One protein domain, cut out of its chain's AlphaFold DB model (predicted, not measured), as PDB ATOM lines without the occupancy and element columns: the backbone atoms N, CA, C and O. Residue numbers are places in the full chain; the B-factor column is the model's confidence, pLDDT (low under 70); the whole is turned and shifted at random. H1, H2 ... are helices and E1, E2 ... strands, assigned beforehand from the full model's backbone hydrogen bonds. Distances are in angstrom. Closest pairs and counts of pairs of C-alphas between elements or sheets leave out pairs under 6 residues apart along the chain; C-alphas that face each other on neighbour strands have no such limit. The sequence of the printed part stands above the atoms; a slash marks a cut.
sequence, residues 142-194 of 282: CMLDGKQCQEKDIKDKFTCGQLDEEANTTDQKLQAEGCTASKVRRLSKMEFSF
ATOM      1  N   CYS A 142     255.693 244.851 323.701       89.81
ATOM      2  CA  CYS A 142     257.011 245.052 324.286       89.81
ATOM      3  C   CYS A 142     257.018 246.268 325.208       89.81
ATOM      4  O   CYS A 142     256.684 247.374 324.773       89.81
ATOM      5  N   MET A 143     257.472 246.073 326.445       89.38
ATOM      6  CA  MET A 143     257.624 247.115 327.455       89.38
ATOM      7  C   MET A 143     259.082 247.230 327.917       89.38
ATOM      8  O   MET A 143     259.745 246.235 328.204       89.38
ATOM      9  N   LEU A 144     259.572 248.462 328.030       90.25
ATOM     10  CA  LEU A 144     260.878 248.803 328.585       90.25
ATOM     11  C   LEU A 144     260.722 250.035 329.478       90.25
ATOM     12  O   LEU A 144     260.235 251.073 329.031       90.25
ATOM     13  N   ASP A 145     261.088 249.909 330.755       86.62
ATOM     14  CA  ASP A 145     260.933 250.975 331.759       86.62
ATOM     15  C   ASP A 145     259.495 251.548 331.821       86.62
ATOM     16  O   ASP A 145     259.279 252.751 331.978       86.62
ATOM     17  N   GLY A 146     258.488 250.680 331.648       84.88
ATOM     18  CA  GLY A 146     257.069 251.054 331.676       84.88
ATOM     19  C   GLY A 146     256.546 251.746 330.410       84.88
ATOM     20  O   GLY A 146     255.391 252.167 330.393       84.88
ATOM     21  N   LYS A 147     257.354 251.854 329.349       88.75
ATOM     22  CA  LYS A 147     256.963 252.422 328.048       88.75
ATOM     23  C   LYS A 147     257.019 251.368 326.949       88.75
ATOM     24  O   LYS A 147     257.787 250.416 327.051       88.75
ATOM     25  N   GLN A 148     256.241 251.563 325.884       89.31
ATOM     26  CA  GLN A 148     256.301 250.691 324.713       89.31
ATOM     27  C   GLN A 148     257.683 250.794 324.053       89.31
ATOM     28  O   GLN A 148     258.199 251.896 323.842       89.31
ATOM     29  N   CYS A 149     258.290 249.646 323.761       89.06
ATOM     30  CA  CYS A 149     259.617 249.589 323.158       89.06
ATOM     31  C   CYS A 149     259.620 250.219 321.766       89.06
ATOM     32  O   CYS A 149     258.704 249.998 320.974       89.06
ATOM     33  N   GLN A 150     260.698 250.923 321.427       88.06
ATOM     34  CA  GLN A 150     260.926 251.344 320.051       88.06
ATOM     35  C   GLN A 150     261.638 250.246 319.262       88.06
ATOM     36  O   GLN A 150     262.361 249.417 319.819       88.06
ATOM     37  N   GLU A 151     261.520 250.272 317.934       83.75
ATOM     38  CA  GLU A 151     262.232 249.314 317.080       83.75
ATOM     39  C   GLU A 151     263.758 249.382 317.274       83.75
ATOM     40  O   GLU A 151     264.452 248.369 317.165       83.75
ATOM     41  N   LYS A 152     264.279 250.559 317.643       84.94
ATOM     42  CA  LYS A 152     265.682 250.735 318.022       84.94
ATOM     43  C   LYS A 152     266.046 249.955 319.285       84.94
ATOM     44  O   LYS A 152     267.077 249.294 319.281       84.94
ATOM     45  N   ASP A 153     265.201 249.966 320.319       86.94
ATOM     46  CA  ASP A 153     265.440 249.196 321.548       86.94
ATOM     47  C   ASP A 153     265.461 247.686 321.260       86.94
ATOM     48  O   ASP A 153     266.288 246.965 321.810       86.94
ATOM     49  N   ILE A 154     264.599 247.209 320.351       82.56
ATOM     50  CA  ILE A 154     264.546 245.793 319.939       82.56
ATOM     51  C   ILE A 154     265.829 245.393 319.199       82.56
ATOM     52  O   ILE A 154     266.449 244.379 319.525       82.56
ATOM     53  N   LYS A 155     266.276 246.211 318.238       82.38
ATOM     54  CA  LYS A 155     267.536 245.983 317.506       82.38
ATOM     55  C   LYS A 155     268.749 246.042 318.434       82.38
ATOM     56  O   LYS A 155     269.635 245.190 318.358       82.38
ATOM     57  N   ASP A 156     268.760 247.013 319.342       84.44
ATOM     58  CA  ASP A 156     269.800 247.168 320.353       84.44
ATOM     59  C   ASP A 156     269.833 245.961 321.303       84.44
ATOM     60  O   ASP A 156     270.910 245.465 321.619       84.44
ATOM     61  N   LYS A 157     268.675 245.431 321.722       80.44
ATOM     62  CA  LYS A 157     268.588 244.213 322.540       80.44
ATOM     63  C   LYS A 157     269.150 243.000 321.809       80.44
ATOM     64  O   LYS A 157     269.846 242.190 322.422       80.44
ATOM     65  N   PHE A 158     268.857 242.864 320.519       75.00
ATOM     66  CA  PHE A 158     269.354 241.746 319.725       75.00
ATOM     67  C   PHE A 158     270.880 241.776 319.594       75.00
ATOM     68  O   PHE A 158     271.511 240.743 319.822       75.00
ATOM     69  N   THR A 159     271.429 242.958 319.296       78.38
ATOM     70  CA  THR A 159     272.868 243.198 319.104       78.38
ATOM     71  C   THR A 159     273.619 243.090 320.434       78.38
ATOM     72  O   THR A 159     274.478 242.237 320.607       78.38
ATOM     73  N   CYS A 160     273.208 243.866 321.442       76.81
ATOM     74  CA  CYS A 160     273.907 243.946 322.723       76.81
ATOM     75  C   CYS A 160     273.633 242.760 323.661       76.81
ATOM     76  O   CYS A 160     274.436 242.475 324.544       76.81
ATOM     77  N   GLY A 161     272.509 242.054 323.503       63.28
ATOM     78  CA  GLY A 161     272.114 240.945 324.379       63.28
ATOM     79  C   GLY A 161     272.898 239.648 324.165       63.28
ATOM     80  O   GLY A 161     272.520 238.620 324.720       63.28
ATOM     81  N   GLN A 162     273.927 239.646 323.311       58.75
ATOM     82  CA  GLN A 162     274.893 238.546 323.203       58.75
ATOM     83  C   GLN A 162     276.072 238.697 324.182       58.75
ATOM     84  O   GLN A 162     276.879 237.778 324.290       58.75
ATOM     85  N   LEU A 163     276.170 239.833 324.885       58.88
ATOM     86  CA  LEU A 163     277.319 240.201 325.723       58.88
ATOM     87  C   LEU A 163     277.125 239.922 327.226       58.88
ATOM     88  O   LEU A 163     277.986 240.279 328.028       58.88
ATOM     89  N   ASP A 164     276.034 239.270 327.626       48.03
ATOM     90  CA  ASP A 164     275.739 238.993 329.035       48.03
ATOM     91  C   ASP A 164     276.295 237.629 329.484       48.03
ATOM     92  O   ASP A 164     275.694 236.597 329.198       48.03
ATOM     93  N   GLU A 165     277.455 237.644 330.161       48.09
ATOM     94  CA  GLU A 165     277.663 237.049 331.507       48.09
ATOM     95  C   GLU A 165     279.113 237.130 332.024       48.09
ATOM     96  O   GLU A 165     279.351 236.885 333.201       48.09
ATOM     97  N   GLU A 166     280.084 237.581 331.230       46.62
ATOM     98  CA  GLU A 166     281.428 237.881 331.744       46.62
ATOM     99  C   GLU A 166     281.623 239.391 331.862       46.62
ATOM    100  O   GLU A 166     282.406 240.020 331.146       46.62
ATOM    101  N   ALA A 167     280.934 239.982 332.842       44.34
ATOM    102  CA  ALA A 167     281.203 241.325 333.363       44.34
ATOM    103  C   ALA A 167     282.555 241.407 334.110       44.34
ATOM    104  O   ALA A 167     282.676 242.061 335.142       44.34
ATOM    105  N   ASN A 168     283.569 240.724 333.581       49.28
ATOM    106  CA  ASN A 168     284.978 240.912 333.894       49.28
ATOM    107  C   ASN A 168     285.847 240.954 332.621       49.28
ATOM    108  O   ASN A 168     287.071 241.016 332.703       49.28
ATOM    109  N   THR A 169     285.229 240.923 331.435       47.44
ATOM    110  CA  THR A 169     285.946 241.100 330.172       47.44
ATOM    111  C   THR A 169     286.049 242.588 329.874       47.44
ATOM    112  O   THR A 169     285.048 243.280 329.715       47.44
ATOM    113  N   THR A 170     287.290 243.054 329.850       52.16
ATOM    114  CA  THR A 170     287.793 244.404 329.587       52.16
ATOM    115  C   THR A 170     286.896 245.242 328.659       52.16
ATOM    116  O   THR A 170     286.481 244.769 327.599       52.16
ATOM    117  N   ASP A 171     286.681 246.517 329.014       54.88
ATOM    118  CA  ASP A 171     285.871 247.533 328.303       54.88
ATOM    119  C   ASP A 171     286.086 247.611 326.773       54.88
ATOM    120  O   ASP A 171     285.246 248.132 326.039       54.88
ATOM    121  N   GLN A 172     287.187 247.055 326.264       53.97
ATOM    122  CA  GLN A 172     287.559 247.037 324.852       53.97
ATOM    123  C   GLN A 172     286.618 246.225 323.942       53.97
ATOM    124  O   GLN A 172     286.515 246.557 322.764       53.97
ATOM    125  N   LYS A 173     285.893 245.205 324.437       51.69
ATOM    126  CA  LYS A 173     284.973 244.408 323.588       51.69
ATOM    127  C   LYS A 173     283.559 245.005 323.494       51.69
ATOM    128  O   LYS A 173     282.905 244.865 322.468       51.69
ATOM    129  N   LEU A 174     283.120 245.727 324.531       52.06
ATOM    130  CA  LEU A 174     281.826 246.432 324.592       52.06
ATOM    131  C   LEU A 174     281.767 247.653 323.653       52.06
ATOM    132  O   LEU A 174     280.709 247.998 323.125       52.06
ATOM    133  N   GLN A 175     282.910 248.297 323.405       50.97
ATOM    134  CA  GLN A 175     282.983 249.490 322.557       50.97
ATOM    135  C   GLN A 175     282.917 249.186 321.050       50.97
ATOM    136  O   GLN A 175     282.523 250.065 320.287       50.97
ATOM    137  N   ALA A 176     283.219 247.955 320.618       50.28
ATOM    138  CA  ALA A 176     283.237 247.580 319.199       50.28
ATOM    139  C   ALA A 176     281.840 247.546 318.538       50.28
ATOM    140  O   ALA A 176     281.741 247.684 317.324       50.28
ATOM    141  N   GLU A 177     280.760 247.424 319.325       61.12
ATOM    142  CA  GLU A 177     279.373 247.339 318.822       61.12
ATOM    143  C   GLU A 177     278.455 248.475 319.326       61.12
ATOM    144  O   GLU A 177     277.243 248.452 319.115       61.12
ATOM    145  N   GLY A 178     278.997 249.498 320.001       71.81
ATOM    146  CA  GLY A 178     278.187 250.599 320.551       71.81
ATOM    147  C   GLY A 178     277.270 250.183 321.718       71.81
ATOM    148  O   GLY A 178     276.248 250.829 321.987       71.81
ATOM    149  N   CYS A 179     277.620 249.102 322.417       75.62
ATOM    150  CA  CYS A 179     276.871 248.547 323.538       75.62
ATOM    151  C   CYS A 179     277.565 248.898 324.861       75.62
ATOM    152  O   CYS A 179     278.572 248.305 325.220       75.62
ATOM    153  N   THR A 180     277.037 249.864 325.615       83.38
ATOM    154  CA  THR A 180     277.566 250.197 326.952       83.38
ATOM    155  C   THR A 180     276.979 249.278 328.026       83.38
ATOM    156  O   THR A 180     275.837 248.834 327.903       83.38
ATOM    157  N   ALA A 181     277.700 249.049 329.131       80.62
ATOM    158  CA  ALA A 181     277.202 248.236 330.251       80.62
ATOM    159  C   ALA A 181     275.850 248.745 330.798       80.62
ATOM    160  O   ALA A 181     274.949 247.959 331.095       80.62
ATOM    161  N   SER A 182     275.661 250.068 330.861       81.12
ATOM    162  CA  SER A 182     274.385 250.687 331.246       81.12
ATOM    163  C   SER A 182     273.268 250.405 330.237       81.12
ATOM    164  O   SER A 182     272.134 250.148 330.636       81.12
ATOM    165  N   LYS A 183     273.577 250.416 328.932       84.38
ATOM    166  CA  LYS A 183     272.623 250.080 327.866       84.38
ATOM    167  C   LYS A 183     272.211 248.611 327.955       84.38
ATOM    168  O   LYS A 183     271.018 248.330 327.919       84.38
ATOM    169  N   VAL A 184     273.160 247.702 328.169       82.56
ATOM    170  CA  VAL A 184     272.902 246.266 328.363       82.56
ATOM    171  C   VAL A 184     272.012 246.018 329.591       82.56
ATOM    172  O   VAL A 184     270.957 245.397 329.467       82.56
ATOM    173  N   ARG A 185     272.345 246.610 330.749       83.38
ATOM    174  CA  ARG A 185     271.527 246.526 331.980       83.38
ATOM    175  C   ARG A 185     270.136 247.149 331.855       83.38
ATOM    176  O   ARG A 185     269.224 246.749 332.569       83.38
ATOM    177  N   ARG A 186     269.959 248.162 331.006       86.38
ATOM    178  CA  ARG A 186     268.630 248.716 330.713       86.38
ATOM    179  C   ARG A 186     267.835 247.727 329.869       86.38
ATOM    180  O   ARG A 186     266.735 247.340 330.242       86.38
ATOM    181  N   LEU A 187     268.430 247.264 328.773       85.06
ATOM    182  CA  LEU A 187     267.816 246.317 327.843       85.06
ATOM    183  C   LEU A 187     267.532 244.952 328.495       85.06
ATOM    184  O   LEU A 187     266.656 244.227 328.032       85.06
ATOM    185  N   SER A 188     268.222 244.563 329.572       80.56
ATOM    186  CA  SER A 188     267.896 243.350 330.342       80.56
ATOM    187  C   SER A 188     266.512 243.390 330.999       80.56
ATOM    188  O   SER A 188     265.932 242.332 331.207       80.56
ATOM    189  N   LYS A 189     265.940 244.580 331.223       86.06
ATOM    190  CA  LYS A 189     264.593 244.779 331.788       86.06
ATOM    191  C   LYS A 189     263.469 244.795 330.747       86.06
ATOM    192  O   LYS A 189     262.328 245.091 331.085       86.06
ATOM    193  N   MET A 190     263.794 244.554 329.480       86.12
ATOM    194  CA  MET A 190     262.823 244.512 328.392       86.12
ATOM    195  C   MET A 190     261.921 243.285 328.535       86.12
ATOM    196  O   MET A 190     262.416 242.160 328.576       86.12
ATOM    197  N   GLU A 191     260.609 243.499 328.569       86.44
ATOM    198  CA  GLU A 191     259.613 242.445 328.746       86.44
ATOM    199  C   GLU A 191     258.677 242.392 327.537       86.44
ATOM    200  O   GLU A 191     258.097 243.397 327.130       86.44
ATOM    201  N   PHE A 192     258.526 241.198 326.967       87.81
ATOM    202  CA  PHE A 192     257.556 240.920 325.916       87.81
ATOM    203  C   PHE A 192     256.430 240.088 326.520       87.81
ATOM    204  O   PHE A 192     256.691 239.024 327.084       87.81
ATOM    205  N   SER A 193     255.194 240.564 326.410       88.69
ATOM    206  CA  SER A 193     254.038 239.921 327.038       88.69
ATOM    207  C   SER A 193     252.765 240.113 326.218       88.69
ATOM    208  O   SER A 193     252.602 241.117 325.524       88.69
ATOM    209  N   PHE A 194     251.849 239.151 326.316       90.81
ATOM    210  CA  PHE A 194     250.467 239.322 325.861       90.81
ATOM    211  C   PHE A 194     249.617 239.961 326.968       90.81
ATOM    212  O   PHE A 194     249.964 239.897 328.153       90.81
TER     213      PHE A 194
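What this domain is: This is residues 142 to 194 of the 282 residues of an uncharacterized protein of Myxococcales bacterium (UniProt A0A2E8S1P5). Two short helices, H1 and H2, packed together at a steep angle, form the middle of an elongated shape, with a small two-strand sheet, E1 and E2, at one end and a long loop within residues 161 to 180 reaching out at the other. The 53 printed residues run E1, H1, H2, E2, mixed in class, with under half in named elements; the sheet is antiparallel. The whole is only just compact, close to loose, with radius of gyration of the C-alphas 11.6 A and spans of 37 by 17 by 14 A.

How they stand to each other: E1, residues 142 to 144, and E2, residues 191 to 193, are antiparallel at 151 degrees; N 143 and O 191 are 2.8 A apart, within hydrogen-bond range. Residues 143 to 144 also pair antiparallel with residues 147 to 148. H1, residues 151 to 160, is near E1, with 5 pairs of C-alphas within 10 A, and apart from E2. H2, residues 181 to 187, touches H1, closest at the C-alphas of Lys 157 and Leu 187, 5.8 A; they run opposite ways at a steep tilt of 50 degrees. In H1 and H2 every O i to N i+4 pair is within hydrogen-bond range.

Where its parts are: E1 begins at C-alpha 142 (257.011, 245.052, 324.286) and spans 6.9 A; E2 spans 6.4 A, ending at C-alpha 193 (254.038, 239.921, 327.038). H1 spans 14.0 A, H2 9.9 A.

The domain as a whole: The C-alphas of Gln 172 and Phe 194, the two farthest apart, are 37.9 A apart. The printed part has no cut; the link from H1 to H2 is long, and its residues 161 to 177 have pLDDT under 70.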